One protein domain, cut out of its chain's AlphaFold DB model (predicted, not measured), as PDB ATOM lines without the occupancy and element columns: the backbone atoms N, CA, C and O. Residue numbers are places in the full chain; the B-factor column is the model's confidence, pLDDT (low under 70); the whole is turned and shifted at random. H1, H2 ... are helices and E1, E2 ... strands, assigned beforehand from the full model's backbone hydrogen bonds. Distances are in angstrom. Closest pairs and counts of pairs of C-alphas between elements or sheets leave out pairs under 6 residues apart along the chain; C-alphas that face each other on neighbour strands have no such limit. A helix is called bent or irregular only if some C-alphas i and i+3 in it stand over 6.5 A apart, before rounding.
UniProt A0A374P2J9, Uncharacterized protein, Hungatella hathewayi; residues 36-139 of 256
ATOM      1  N   GLY A  36      46.373  59.052  93.375       93.31
ATOM      2  CA  GLY A  36      47.739  59.292  92.903       93.31
ATOM      3  C   GLY A  36      48.758  59.473  94.036       93.31
ATOM      4  O   GLY A  36      49.862  58.958  93.942       93.31
ATOM      5  N   ALA A  37      48.385  60.120  95.148       92.62
ATOM      6  CA  ALA A  37      49.271  60.268  96.311       92.62
ATOM      7  C   ALA A  37      49.623  58.921  96.972       92.62
ATOM      8  O   ALA A  37      50.766  58.702  97.367       92.62
ATOM      9  N   TYR A  38      48.655  58.006  97.066       95.00
ATOM     10  CA  TYR A  38      48.871  56.671  97.616       95.00
ATOM     11  C   TYR A  38      49.742  55.822  96.684       95.00
ATOM     12  O   TYR A  38      50.697  55.185  97.126       95.00
ATOM     13  N   GLN A  39      49.473  55.881  95.378       94.00
ATOM     14  CA  GLN A  39      50.288  55.206  94.373       94.00
ATOM     15  C   GLN A  39      51.719  55.751  94.350       94.00
ATOM     16  O   GLN A  39      52.664  54.966  94.339       94.00
ATOM     17  N   ASP A  40      51.902  57.068  94.403       92.44
ATOM     18  CA  ASP A  40      53.222  57.697  94.490       92.44
ATOM     19  C   ASP A  40      54.008  57.182  95.701       92.44
ATOM     20  O   ASP A  40      55.199  56.890  95.587       92.44
ATOM     21  N   LEU A  41      53.345  57.046  96.851       93.69
ATOM     22  CA  LEU A  41      53.956  56.524  98.067       93.69
ATOM     23  C   LEU A  41      54.351  55.047  97.924       93.69
ATOM     24  O   LEU A  41      55.454  54.672  98.314       93.69
ATOM     25  N   ALA A  42      53.480  54.228  97.331       93.81
ATOM     26  CA  ALA A  42      53.705  52.796  97.137       93.81
ATOM     27  C   ALA A  42      54.834  52.491  96.132       93.81
ATOM     28  O   ALA A  42      55.562  51.509  96.284       93.81
ATOM     29  N   HIS A  43      54.993  53.325  95.100       93.12
ATOM     30  CA  HIS A  43      55.952  53.081  94.018       93.12
ATOM     31  C   HIS A  43      57.330  53.714  94.247       93.12
ATOM     32  O   HIS A  43      58.278  53.342  93.554       93.12
ATOM     33  N   GLN A  44      57.478  54.653  95.188       92.31
ATOM     34  CA  GLN A  44      58.771  55.279  95.474       92.31
ATOM     35  C   GLN A  44      59.631  54.402  96.402       92.31
ATOM     36  O   GLN A  44      59.294  54.258  97.577       92.31
ATOM     37  N   PRO A  45      60.782  53.864  95.934       92.75
ATOM     38  CA  PRO A  45      61.597  52.943  96.735       92.75
ATOM     39  C   PRO A  45      62.084  53.549  98.054       92.75
ATOM     40  O   PRO A  45      62.084  52.865  99.072       92.75
ATOM     41  N   VAL A  46      62.410  54.844  98.033       93.62
ATOM     42  CA  VAL A  46      62.877  55.615  99.195       93.62
ATOM     43  C   VAL A  46      61.855  55.612 100.338       93.62
ATOM     44  O   VAL A  46      62.222  55.705 101.504       93.62
ATOM     45  N   PHE A  47      60.561  55.480 100.030       94.88
ATOM     46  CA  PHE A  47      59.488  55.476 101.025       94.88
ATOM     47  C   PHE A  47      59.002  54.077 101.391       94.88
ATOM     48  O   PHE A  47      58.069  53.969 102.185       94.88
ATOM     49  N   ARG A  48      59.620  53.011 100.863       93.25
ATOM     50  CA  ARG A  48      59.146  51.632 101.042       93.25
ATOM     51  C   ARG A  48      58.936  51.269 102.509       93.25
ATOM     52  O   ARG A  48      57.868  50.774 102.847       93.25
ATOM     53  N   GLU A  49      59.907  51.547 103.376       92.38
ATOM     54  CA  GLU A  49      59.801  51.195 104.798       92.38
ATOM     55  C   GLU A  49      58.620  51.912 105.471       92.38
ATOM     56  O   GLU A  49      57.840  51.304 106.206       92.38
ATOM     57  N   VAL A  50      58.438  53.202 105.178       93.81
ATOM     58  CA  VAL A  50      57.316  53.992 105.702       93.81
ATOM     59  C   VAL A  50      55.986  53.493 105.132       93.81
ATOM     60  O   VAL A  50      55.020  53.327 105.878       93.81
ATOM     61  N   TYR A  51      55.930  53.204 103.832       95.00
ATOM     62  CA  TYR A  51      54.752  52.653 103.173       95.00
ATOM     63  C   TYR A  51      54.329  51.322 103.802       95.00
ATOM     64  O   TYR A  51      53.207  51.202 104.293       95.00
ATOM     65  N   GLU A  52      55.239  50.348 103.870       94.00
ATOM     66  CA  GLU A  52      54.976  49.021 104.435       94.00
ATOM     67  C   GLU A  52      54.542  49.107 105.904       94.00
ATOM     68  O   GLU A  52      53.626  48.405 106.343       94.00
ATOM     69  N   ARG A  53      55.154  50.015 106.672       92.50
ATOM     70  CA  ARG A  53      54.878  50.164 108.101       92.50
ATOM     71  C   ARG A  53      53.550  50.849 108.410       92.50
ATOM     72  O   ARG A  53      52.912  50.472 109.395       92.50
ATOM     73  N   TYR A  54      53.139  51.849 107.632       92.75
ATOM     74  CA  TYR A  54      52.011  52.718 107.995       92.75
ATOM     75  C   TYR A  54      50.828  52.659 107.024       92.75
ATOM     76  O   TYR A  54      49.694  52.840 107.468       92.75
ATOM     77  N   PHE A  55      51.071  52.370 105.743       94.44
ATOM     78  CA  PHE A  55      50.102  52.568 104.658       94.44
ATOM     79  C   PHE A  55      49.833  51.316 103.818       94.44
ATOM     80  O   PHE A  55      49.044  51.382 102.883       94.44
ATOM     81  N   HIS A  56      50.448  50.174 104.130       94.94
ATOM     82  CA  HIS A  56      50.157  48.919 103.436       94.94
ATOM     83  C   HIS A  56      48.657  48.583 103.487       94.94
ATOM     84  O   HIS A  56      48.016  48.769 104.525       94.94
ATOM     85  N   MET A  57      48.106  48.034 102.400       92.31
ATOM     86  CA  MET A  57      46.657  47.831 102.259       92.31
ATOM     87  C   MET A  57      46.054  46.987 103.393       92.31
ATOM     88  O   MET A  57      45.020  47.339 103.944       92.31
ATOM     89  N   GLU A  58      46.752  45.938 103.839       92.94
ATOM     90  CA  GLU A  58      46.311  45.108 104.976       92.94
ATOM     91  C   GLU A  58      46.154  45.874 106.301       92.94
ATOM     92  O   GLU A  58      45.487  45.397 107.222       92.94
ATOM     93  N   ARG A  59      46.829  47.020 106.452       93.25
ATOM     94  CA  ARG A  59      46.658  47.901 107.613       93.25
ATOM     95  C   ARG A  59      45.471  48.825 107.429       93.25
ATOM     96  O   ARG A  59      44.734  49.005 108.391       93.25
ATOM     97  N   LEU A  60      45.305  49.390 106.234       93.75
ATOM     98  CA  LEU A  60      44.170  50.252 105.910       93.75
ATOM     99  C   LEU A  60      42.849  49.487 106.051       93.75
ATOM    100  O   LEU A  60      41.933  49.975 106.697       93.75
ATOM    101  N   ASP A  61      42.798  48.245 105.573       93.31
ATOM    102  CA  ASP A  61      41.622  47.372 105.682       93.31
ATOM    103  C   ASP A  61      41.148  47.159 107.133       93.31
ATOM    104  O   ASP A  61      39.957  47.069 107.416       93.31
ATOM    105  N   LYS A  62      42.077  47.171 108.095       94.00
ATOM    106  CA  LYS A  62      41.779  46.993 109.526       94.00
ATOM    107  C   LYS A  62      41.371  48.283 110.242       94.00
ATOM    108  O   LYS A  62      41.102  48.230 111.442       94.00
ATOM    109  N   MET A  63      41.395  49.431 109.567       93.19
ATOM    110  CA  MET A  63      41.002  50.712 110.153       93.19
ATOM    111  C   MET A  63      39.481  50.866 110.166       93.19
ATOM    112  O   MET A  63      38.777  50.384 109.280       93.19
ATOM    113  N   GLU A  64      38.981  51.590 111.165       93.00
ATOM    114  CA  GLU A  64      37.575  51.991 111.205       93.00
ATOM    115  C   GLU A  64      37.271  52.998 110.084       93.00
ATOM    116  O   GLU A  64      38.142  53.759 109.657       93.00
ATOM    117  N   THR A  65      36.016  53.056 109.631       91.12
ATOM    118  CA  THR A  65      35.597  53.927 108.516       91.12
ATOM    119  C   THR A  65      35.993  55.394 108.724       91.12
ATOM    120  O   THR A  65      36.514  56.020 107.805       91.12
ATOM    121  N   ASP A  66      35.816  55.933 109.932       91.31
ATOM    122  CA  ASP A  66      36.158  57.329 110.242       91.31
ATOM    123  C   ASP A  66      37.678  57.579 110.164       91.31
ATOM    124  O   ASP A  66      38.125  58.642 109.734       91.31
ATOM    125  N   GLN A  67      38.489  56.576 110.519       92.06
ATOM    126  CA  GLN A  67      39.949  56.640 110.403       92.06
ATOM    127  C   GLN A  67      40.399  56.567 108.942       92.06
ATOM    128  O   GLN A  67      41.359  57.238 108.568       92.06
ATOM    129  N   LEU A  68      39.707  55.784 108.107       93.38
ATOM    130  CA  LEU A  68      39.958  55.734 106.665       93.38
ATOM    131  C   LEU A  68      39.614  57.052 105.973       93.38
ATOM    132  O   LEU A  68      40.376  57.500 105.117       93.38
ATOM    133  N   GLU A  69      38.516  57.708 106.355       92.38
ATOM    134  CA  GLU A  69      38.181  59.044 105.847       92.38
ATOM    135  C   GLU A  69      39.261  60.071 106.205       92.38
ATOM    136  O   GLU A  69      39.692  60.858 105.356       92.38
ATOM    137  N   GLU A  70      39.736  60.045 107.451       92.25
ATOM    138  CA  GLU A  70      40.826  60.907 107.895       92.25
ATOM    139  C   GLU A  70      42.140  60.589 107.167       92.25
ATOM    140  O   GLU A  70      42.810  61.497 106.672       92.25
ATOM    141  N   MET A  71      42.472  59.308 106.995       93.56
ATOM    142  CA  MET A  71      43.647  58.873 106.242       93.56
ATOM    143  C   MET A  71      43.594  59.347 104.785       93.56
ATOM    144  O   MET A  71      44.561  59.921 104.281       93.56
ATOM    145  N   LYS A  72      42.442  59.187 104.122       93.00
ATOM    146  CA  LYS A  72      42.196  59.677 102.760       93.00
ATOM    147  C   LYS A  72      42.453  61.184 102.652       93.00
ATOM    148  O   LYS A  72      43.049  61.638 101.676       93.00
ATOM    149  N   ARG A  73      42.062  61.967 103.664       92.38
ATOM    150  CA  ARG A  73      42.321  63.417 103.733       92.38
ATOM    151  C   ARG A  73      43.808  63.743 103.925       92.38
ATOM    152  O   ARG A  73      44.307  64.696 103.328       92.38
ATOM    153  N   ILE A  74      44.514  62.963 104.743       93.94
ATOM    154  CA  ILE A  74      45.894  63.232 105.173       93.94
ATOM    155  C   ILE A  74      46.950  62.753 104.156       93.94
ATOM    156  O   ILE A  74      47.995  63.390 104.010       93.94
ATOM    157  N   LEU A  75      46.689  61.676 103.408       93.94
ATOM    158  CA  LEU A  75      47.634  61.044 102.468       93.94
ATOM    159  C   LEU A  75      48.364  62.008 101.503       93.94
ATOM    160  O   LEU A  75      49.588  61.888 101.348       93.94
ATOM    161  N   PRO A  76      47.693  62.994 100.870       94.25
ATOM    162  CA  PRO A  76      48.380  63.970 100.024       94.25
ATOM    163  C   PRO A  76      49.440  64.774 100.789       94.25
ATOM    164  O   PRO A  76      50.542  64.984 100.283       94.25
ATOM    165  N   LYS A  77      49.143  65.172 102.034       95.25
ATOM    166  CA  LYS A  77      50.074  65.917 102.894       95.25
ATOM    167  C   LYS A  77      51.256  65.056 103.325       95.25
ATOM    168  O   LYS A  77      52.382  65.544 103.321       95.25
ATOM    169  N   VAL A  78      51.024  63.778 103.630       95.25
ATOM    170  CA  VAL A  78      52.095  62.816 103.953       95.25
ATOM    171  C   VAL A  78      53.098  62.734 102.814       95.25
ATOM    172  O   VAL A  78      54.298  62.866 103.038       95.25
ATOM    173  N   THR A  79      52.619  62.566 101.583       92.94
ATOM    174  CA  THR A  79      53.495  62.413 100.413       92.94
ATOM    175  C   THR A  79      54.369  63.653 100.207       92.94
ATOM    176  O   THR A  79      55.573  63.542  99.964       92.94
ATOM    177  N   VAL A  80      53.787  64.848 100.356       94.56
ATOM    178  CA  VAL A  80      54.530  66.118 100.298       94.56
ATOM    179  C   VAL A  80      55.534  66.219 101.446       94.56
ATOM    180  O   VAL A  80      56.680  66.606 101.224       94.56
ATOM    181  N   CYS A  81      55.131  65.826 102.654       95.88
ATOM    182  CA  CYS A  81      55.968  65.852 103.845       95.88
ATOM    183  C   CYS A  81      57.210  64.972 103.681       95.88
ATOM    184  O   CYS A  81      58.324  65.469 103.819       95.88
ATOM    185  N   LEU A  82      57.045  63.710 103.279       96.00
ATOM    186  CA  LEU A  82      58.155  62.777 103.072       96.00
ATOM    187  C   LEU A  82      59.154  63.282 102.022       96.00
ATOM    188  O   LEU A  82      60.364  63.266 102.253       96.00
ATOM    189  N   ARG A  83      58.659  63.821 100.900       94.75
ATOM    190  CA  ARG A  83      59.512  64.462  99.880       94.75
ATOM    191  C   ARG A  83      60.248  65.680 100.434       94.75
ATOM    192  O   ARG A  83      61.422  65.878 100.118       94.75
ATOM    193  N   GLY A  84      59.580  66.481 101.261       95.00
ATOM    194  CA  GLY A  84      60.173  67.623 101.950       95.00
ATOM    195  C   GLY A  84      61.312  67.210 102.880       95.00
ATOM    196  O   GLY A  84      62.379  67.818 102.834       95.00
ATOM    197  N   ILE A  85      61.137  66.131 103.651       96.12
ATOM    198  CA  ILE A  85      62.181  65.600 104.539       96.12
ATOM    199  C   ILE A  85      63.391  65.136 103.720       96.12
ATOM    200  O   ILE A  85      64.505  65.581 103.989       96.12
ATOM    201  N   VAL A  86      63.189  64.323 102.677       95.56
ATOM    202  CA  VAL A  86      64.291  63.878 101.802       95.56
ATOM    203  C   VAL A  86      65.014  65.069 101.168       95.56
ATOM    204  O   VAL A  86      66.242  65.109 101.148       95.56
ATOM    205  N   THR A  87      64.269  66.073 100.700       94.69
ATOM    206  CA  THR A  87      64.855  67.296 100.132       94.69
ATOM    207  C   THR A  87      65.695  68.037 101.175       94.69
ATOM    208  O   THR A  87      66.819  68.439 100.878       94.69
ATOM    209  N   SER A  88      65.196  68.135 102.412       94.88
ATOM    210  CA  SER A  88      65.855  68.816 103.531       94.88
ATOM    211  C   SER A  88      67.210  68.228 103.920       94.88
ATOM    212  O   SER A  88      68.036  68.956 104.472       94.88
ATOM    213  N   LEU A  89      67.480  66.961 103.578       94.44
ATOM    214  CA  LEU A  89      68.791  66.344 103.786       94.44
ATOM    215  C   LEU A  89      69.889  67.083 103.017       94.44
ATOM    216  O   LEU A  89      70.985  67.265 103.533       94.44
ATOM    217  N   GLN A  90      69.592  67.519 101.790       92.00
ATOM    218  CA  GLN A  90      70.544  68.238 100.941       92.00
ATOM    219  C   GLN A  90      70.311  69.746 100.952       92.00
ATOM    220  O   GLN A  90      71.272  70.507 100.855       92.00
ATOM    221  N   LYS A  91      69.048  70.176 101.030       92.19
ATOM    222  CA  LYS A  91      68.642  71.577 100.918       92.19
ATOM    223  C   LYS A  91      67.493  71.901 101.856       92.19
ATOM    224  O   LYS A  91      66.384  71.415 101.659       92.19
ATOM    225  N   GLY A  92      67.740  72.775 102.823       91.50
ATOM    226  CA  GLY A  92      66.723  73.294 103.730       91.50
ATOM    227  C   GLY A  92      66.919  72.854 105.178       91.50
ATOM    228  O   GLY A  92      68.034  72.851 105.691       91.50
ATOM    229  N   ALA A  93      65.825  72.517 105.863       91.62
ATOM    230  CA  ALA A  93      65.766  72.478 107.328       91.62
ATOM    231  C   ALA A  93      66.464  71.289 108.024       91.62
ATOM    232  O   ALA A  93      66.376  71.203 109.244       91.62
ATOM    233  N   GLY A  94      67.147  70.382 107.315       92.31
ATOM    234  CA  GLY A  94      67.693  69.136 107.883       92.31
ATOM    235  C   GLY A  94      68.436  69.282 109.230       92.31
ATOM    236  O   GLY A  94      68.145  68.521 110.162       92.31
ATOM    237  N   PRO A  95      69.334  70.277 109.400       93.06
ATOM    238  CA  PRO A  95      70.054  70.502 110.656       93.06
ATOM    239  C   PRO A  95      69.168  70.886 111.853       93.06
ATOM    240  O   PRO A  95      69.567  70.689 112.993       93.06
ATOM    241  N   THR A  96      67.965  71.424 111.630       93.19
ATOM    242  CA  THR A  96      67.062  71.870 112.710       93.19
ATOM    243  C   THR A  96      66.004  70.835 113.088       93.19
ATOM    244  O   THR A  96      65.257  71.055 114.045       93.19
ATOM    245  N   LEU A  97      65.909  69.730 112.340       94.31
ATOM    246  CA  LEU A  97      64.981  68.637 112.618       94.31
ATOM    247  C   LEU A  97      65.475  67.797 113.799       94.31
ATOM    248  O   LEU A  97      66.633  67.377 113.830       94.31
ATOM    249  N   THR A  98      64.575  67.548 114.744       94.06
ATOM    250  CA  THR A  98      64.811  66.840 116.009       94.06
ATOM    251  C   THR A  98      63.765  65.748 116.227       94.06
ATOM    252  O   THR A  98      62.775  65.686 115.502       94.06
ATOM    253  N   GLU A  99      63.917  64.919 117.262       94.44
ATOM    254  CA  GLU A  99      62.942  63.862 117.582       94.44
ATOM    255  C   GLU A  99      61.511  64.385 117.787       94.44
ATOM    256  O   GLU A  99      60.549  63.681 117.483       94.44
ATOM    257  N   GLU A 100      61.354  65.619 118.276       93.25
ATOM    258  CA  GLU A 100      60.041  66.244 118.482       93.25
ATOM    259  C   GLU A 100      59.313  66.537 117.166       93.25
ATOM    260  O   GLU A 100      58.084  66.610 117.133       93.25
ATOM    261  N   ASP A 101      60.073  66.678 116.080       93.69
ATOM    262  CA  ASP A 101      59.565  66.944 114.740       93.69
ATOM    263  C   ASP A 101      59.243  65.659 113.968       93.69
ATOM    264  O   ASP A 101      58.819  65.740 112.816       93.69
ATOM    265  N   MET A 102      59.457  64.477 114.556       92.94
ATOM    266  CA  MET A 102      59.215  63.211 113.869       92.94
ATOM    267  C   MET A 102      57.741  63.114 113.429       92.94
ATOM    268  O   MET A 102      56.840  63.300 114.257       92.94
ATOM    269  N   PRO A 103      57.462  62.837 112.137       92.81
ATOM    270  CA  PRO A 103      56.104  62.858 111.616       92.81
ATOM    271  C   PRO A 103      55.205  61.826 112.298       92.81
ATOM    272  O   PRO A 103      55.554  60.658 112.466       92.81
ATOM    273  N   ASP A 104      53.997  62.270 112.625       93.19
ATOM    274  CA  ASP A 104      52.901  61.430 113.086       93.19
ATOM    275  C   ASP A 104      51.870  61.348 111.963       93.19
ATOM    276  O   ASP A 104      51.081  62.269 111.749       93.19
ATOM    277  N   PHE A 105      51.916  60.255 111.204       92.50
ATOM    278  CA  PHE A 105      51.140  60.098 109.974       92.50
ATOM    279  C   PHE A 105      49.622  60.000 110.179       92.50
ATOM    280  O   PHE A 105      48.877  60.028 109.203       92.50
ATOM    281  N   TYR A 106      49.166  59.916 111.429       89.94
ATOM    282  CA  TYR A 106      47.749  59.909 111.795       89.94
ATOM    283  C   TYR A 106      47.273  61.266 112.328       89.94
ATOM    284  O   TYR A 106      46.106  61.414 112.674       89.94
ATOM    285  N   ASN A 107      48.160  62.261 112.425       91.81
ATOM    286  CA  ASN A 107      47.851  63.562 113.002       91.81
ATOM    287  C   ASN A 107      48.168  64.689 112.018       91.81
ATOM    288  O   ASN A 107      49.311  65.130 111.880       91.81
ATOM    289  N   GLU A 108      47.119  65.207 111.385       92.06
ATOM    290  CA  GLU A 108      47.218  66.274 110.389       92.06
ATOM    291  C   GLU A 108      47.940  67.522 110.920       92.06
ATOM    292  O   GLU A 108      48.825  68.050 110.252       92.06
ATOM    293  N   ASN A 109      47.654  67.939 112.157       92.50
ATOM    294  CA  ASN A 109      48.265  69.132 112.750       92.50
ATOM    295  C   ASN A 109      49.779  68.981 112.945       92.50
ATOM    296  O   ASN A 109      50.519  69.960 112.859       92.50
ATOM    297  N   LYS A 110      50.255  67.770 113.256       93.25
ATOM    298  CA  LYS A 110      51.696  67.511 113.373       93.25
ATOM    299  C   LYS A 110      52.371  67.510 112.005       93.25
ATOM    300  O   LYS A 110      53.462  68.060 111.882       93.25
ATOM    301  N   ILE A 111      51.714  66.949 110.988       95.62
ATOM    302  CA  ILE A 111      52.206  66.991 109.606       95.62
ATOM    303  C   ILE A 111      52.297  68.440 109.121       95.62
ATOM    304  O   ILE A 111      53.327  68.825 108.576       95.62
ATOM    305  N   ASP A 112      51.272  69.254 109.371       94.75
ATOM    306  CA  ASP A 112      51.251  70.663 108.966       94.75
ATOM    307  C   ASP A 112      52.377  71.464 109.638       94.75
ATOM    308  O   ASP A 112      53.123  72.166 108.958       94.75
ATOM    309  N   LYS A 113      52.593  71.282 110.949       94.50
ATOM    310  CA  LYS A 113      53.722  71.909 111.664       94.50
ATOM    311  C   LYS A 113      55.078  71.511 111.086       94.50
ATOM    312  O   LYS A 113      55.964  72.355 110.938       94.50
ATOM    313  N   LEU A 114      55.255  70.231 110.762       95.88
ATOM    314  CA  LEU A 114      56.490  69.755 110.150       95.88
ATOM    315  C   LEU A 114      56.671  70.344 108.745       95.88
ATOM    316  O   LEU A 114      57.765  70.782 108.408       95.88
ATOM    317  N   LEU A 115      55.608  70.415 107.940       95.50
ATOM    318  CA  LEU A 115      55.636  71.042 106.617       95.50
ATOM    319  C   LEU A 115      56.029  72.521 106.685       95.50
ATOM    320  O   LEU A 115      56.868  72.957 105.898       95.50
ATOM    321  N   GLU A 116      55.486  73.280 107.638       94.81
ATOM    322  CA  GLU A 116      55.876  74.674 107.876       94.81
ATOM    323  C   GLU A 116      57.368  74.791 108.210       94.81
ATOM    324  O   GLU A 116      58.081  75.625 107.641       94.81
ATOM    325  N   LYS A 117      57.875  73.910 109.082       94.00
ATOM    326  CA  LYS A 117      59.296  73.877 109.442       94.00
ATOM    327  C   LYS A 117      60.178  73.543 108.237       94.00
ATOM    328  O   LYS A 117      61.159  74.248 107.996       94.00
ATOM    329  N   LEU A 118      59.805  72.534 107.448       94.44
ATOM    330  CA  LEU A 118      60.514  72.141 106.225       94.44
ATOM    331  C   LEU A 118      60.538  73.272 105.189       94.44
ATOM    332  O   LEU A 118      61.568  73.483 104.555       94.44
ATOM    333  N   ALA A 119      59.443  74.027 105.059       91.19
ATOM    334  CA  ALA A 119      59.348  75.169 104.153       91.19
ATOM    335  C   ALA A 119      60.172  76.385 104.612       91.19
ATOM    336  O   ALA A 119      60.599  77.184 103.781       91.19
ATOM    337  N   SER A 120      60.398  76.541 105.921       86.50
ATOM    338  CA  SER A 120      61.188  77.651 106.475       86.50
ATOM    339  C   SER A 120      62.704  77.479 106.315       86.50
ATOM    340  O   SER A 120      63.453  78.454 106.400       86.50
ATOM    341  N   GLY A 121      63.166  76.245 106.103       80.12
ATOM    342  CA  GLY A 121      64.584  75.939 105.989       80.12
ATOM    343  C   GLY A 121      65.151  76.316 104.628       80.12
ATOM    344  O   GLY A 121      64.674  75.847 103.600       80.12
ATOM    345  N   ASN A 122      66.242  77.079 104.639       76.75
ATOM    346  CA  ASN A 122      66.969  77.497 103.445       76.75
ATOM    347  C   ASN A 122      68.450  77.116 103.562       76.75
ATOM    348  O   ASN A 122      68.979  77.024 104.667       76.75
ATOM    349  N   GLY A 123      69.113  76.944 102.418       87.06
ATOM    350  CA  GLY A 123      70.549  76.662 102.342       87.06
ATOM    351  C   GLY A 123      70.876  75.213 101.996       87.06
ATOM    352  O   GLY A 123      70.001  74.347 101.973       87.06
ATOM    353  N   ASP A 124      72.147  74.974 101.681       92.38
ATOM    354  CA  ASP A 124      72.669  73.648 101.360       92.38
ATOM    355  C   ASP A 124      73.240  72.975 102.614       92.38
ATOM    356  O   ASP A 124      73.851  73.625 103.466       92.38
ATOM    357  N   ASN A 125      73.115  71.654 102.682       91.75
ATOM    358  CA  ASN A 125      73.554  70.841 103.809       91.75
ATOM    359  C   ASN A 125      74.630  69.837 103.379       91.75
ATOM    360  O   ASN A 125      74.635  69.331 102.253       91.75
ATOM    361  N   TYR A 126      75.541  69.528 104.298       89.06
ATOM    362  CA  TYR A 126      76.438  68.383 104.205       89.06
ATOM    363  C   TYR A 126      75.849  67.234 105.014       89.06
ATOM    364  O   TYR A 126      75.671  67.361 106.224       89.06
ATOM    365  N   THR A 127      75.577  66.112 104.355       91.50
ATOM    366  CA  THR A 127      74.970  64.935 104.980       91.50
ATOM    367  C   THR A 127      75.590  63.646 104.447       91.50
ATOM    368  O   THR A 127      75.952  63.580 103.270       91.50
ATOM    369  N   ASN A 128      75.717  62.633 105.303       91.88
ATOM    370  CA  ASN A 128      75.968  61.243 104.896       91.88
ATOM    371  C   ASN A 128      74.693  60.383 104.943       91.88
ATOM    372  O   ASN A 128      74.746  59.205 104.594       91.88
ATOM    373  N   ILE A 129      73.558  60.960 105.352       92.62
ATOM    374  CA  ILE A 129      72.271  60.269 105.401       92.62
ATOM    375  C   ILE A 129      71.799  60.055 103.969       92.62
ATOM    376  O   ILE A 129      71.534  61.005 103.226       92.62
ATOM    377  N   THR A 130      71.701  58.792 103.572       92.44
ATOM    378  CA  THR A 130      71.154  58.421 102.271       92.44
ATOM    379  C   THR A 130      69.645  58.643 102.250       92.44
ATOM    380  O   THR A 130      69.004  58.487 103.290       92.44
ATOM    381  N   PRO A 131      69.039  58.923 101.081       92.94
ATOM    382  CA  PRO A 131      67.592  59.065 100.971       92.94
ATOM    383  C   PRO A 131      66.822  57.902 101.592       92.94
ATOM    384  O   PRO A 131      65.852  58.164 102.277       92.94
ATOM    385  N   ASP A 132      67.276  56.654 101.452       90.50
ATOM    386  CA  ASP A 132      66.590  55.475 102.017       90.50
ATOM    387  C   ASP A 132      66.557  55.450 103.559       90.50
ATOM    388  O   ASP A 132      65.710  54.793 104.151       90.50
ATOM    389  N   HIS A 133      67.444  56.206 104.210       92.69
ATOM    390  CA  HIS A 133      67.544  56.336 105.666       92.69
ATOM    391  C   HIS A 133      67.158  57.744 106.136       92.69
ATOM    392  O   HIS A 133      67.575  58.203 107.195       92.69
ATOM    393  N   PHE A 134      66.345  58.463 105.355       95.06
ATOM    394  CA  PHE A 134      66.001  59.859 105.631       95.06
ATOM    395  C   PHE A 134      65.390  60.103 107.016       95.06
ATOM    396  O   PHE A 134      65.531  61.202 107.541       95.06
ATOM    397  N   MET A 135      64.736  59.105 107.617       95.00
ATOM    398  CA  MET A 135      64.156  59.205 108.959       95.00
ATOM    399  C   MET A 135      65.211  59.319 110.069       95.00
ATOM    400  O   MET A 135      64.910  59.874 111.127       95.00
ATOM    401  N   ASP A 136      66.458  58.908 109.818       94.94
ATOM    402  CA  ASP A 136      67.567  59.066 110.769       94.94
ATOM    403  C   ASP A 136      67.835  60.541 111.079       94.94
ATOM    404  O   ASP A 136      68.356  60.870 112.144       94.94
ATOM    405  N   ILE A 137      67.407  61.463 110.206       95.38
ATOM    406  CA  ILE A 137      67.512  62.902 110.451       95.38
ATOM    407  C   ILE A 137      66.825  63.327 111.751       95.38
ATOM    408  O   ILE A 137      67.230  64.322 112.336       95.38
ATOM    409  N   PHE A 138      65.814  62.609 112.235       95.56
ATOM    410  CA  PHE A 138      65.138  62.968 113.481       95.56
ATOM    411  C   PHE A 138      65.832  62.399 114.723       95.56
ATOM    412  O   PHE A 138      65.515  62.830 115.826       95.56
ATOM    413  N   SER A 139      66.773  61.462 114.571       93.62
ATOM    414  CA  SER A 139      67.470  60.835 115.698       93.62
ATOM    415  C   SER A 139      68.325  61.840 116.476       93.62
ATOM    416  O   SER A 139      69.017  62.669 115.882       93.62
TER     417      SER A 139
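What this domain is: This is residues 36 to 139 of the 256 residues of an uncharacterized protein of Hungatella hathewayi (UniProt A0A374P2J9). What shape does the model make? A long bent helix, H4, runs along the length of the domain; its arm H4b is the core, H5 packs on it running the same way, H6 crosses it at residues 85 to 89, and H1 meets it near its beginning, at residues 76 to 79, and makes a corner with it. H4a and H3 lie towards one end and E1 at the other, while the long link of residues 91 to 107 folds back from the end of H4b to the start of H5. What is it built of, and how large is it? The printed part has 104 residues with six named helices and one named strand, in the order H1 H2 H3 H4 H5 E1 H6; it is mostly helix, and no two strands pair. It is compact, with a radius of gyration of the C-alphas of 13.8 A, and elongated in outline, spanning 42 by 26 by 24 A.

How they stand to each other: What is the hub? Residues 65 to 90, by their hydrogen bonds assigned as one helix, H4, are the hub, touching three other helices, but H4 is bent: C-alphas 73 and 76 are 7.1 A apart. Its arms H4a, residues 65 to 73, and H4b, residues 76 to 90, stand at a steep tilt of 48 degrees. Which helices touch H4b? H5, residues 108 to 120, touches it, closest at the C-alphas of Cys 81 and Leu 115, 5.9 A, the same way at a shallow tilt of 34 degrees, only just short of steep. H6, residues 131 to 138, touches residues 85 to 89 of H4b alone, closest at the C-alphas of Val 86 and Phe 134, 5.8 A, about perpendicular at 89 degrees. H1, residues 36 to 43, touches residues 76 to 79 of H4b alone, closest at the C-alphas of Ala 37 and Pro 76, 5.3 A, the same way at a steep tilt of 52 degrees. Where are the remaining elements? H2, residues 45 to 55, touches H6, closest at the C-alphas of Val 46 and Asp 132, 4.7 A, and touches H1 only at the corner, closest at the C-alphas of Ala 42 and Tyr 51, 6.1 A. H3, residues 57 to 60, is close to H4a but not clearly touching, with the C-alphas of Leu 60 and Leu 68 7.0 A apart. E1, residues 125 to 127, pairs with no named strand; its closest C-alpha to H4b is that of Asn 125, 4.9 A from that of Gln 90. What do the backbone N and O atoms show? Every O i to N i+4 pair is within hydrogen-bond range in H1, H4a and H5, against 5 of 7 in H2, 10 of 11 in H4b and 0 of 4 in H6, where 4 of 5 O i to N i+3 pairs are within range; H3 is too short for an O i to N i+4 pair.

Where its parts are: How long are the larger elements? From first to last C-alpha H4b measures 22.6 A, H5 18.4 A, H2 14.0 A, H6 13.3 A and H4a 12.6 A. Which helices are irregular? H2 is, with C-alphas 46 and 49 7.8 A apart, and so is H6, with C-alphas 132 and 135 8.2 A apart. Where can the reader find the anchors? H1 begins at C-alpha 36, (47.739, 59.292, 92.903), H4b ends at C-alpha 90, (70.544, 68.238, 100.941), and H6 ends at C-alpha 138, (65.138, 62.968, 113.481).

The domain as a whole: How far does it reach? The two C-alphas farthest apart, those of Thr 65 and Tyr 126, are 43.5 A apart. Which links are long? The link from H4 to H5, 17 residues, is long, and the other five are tight. Is anything cut or uncertain? The printed part has no cut; its mean pLDDT is 93.0, and no printed residue is under 70.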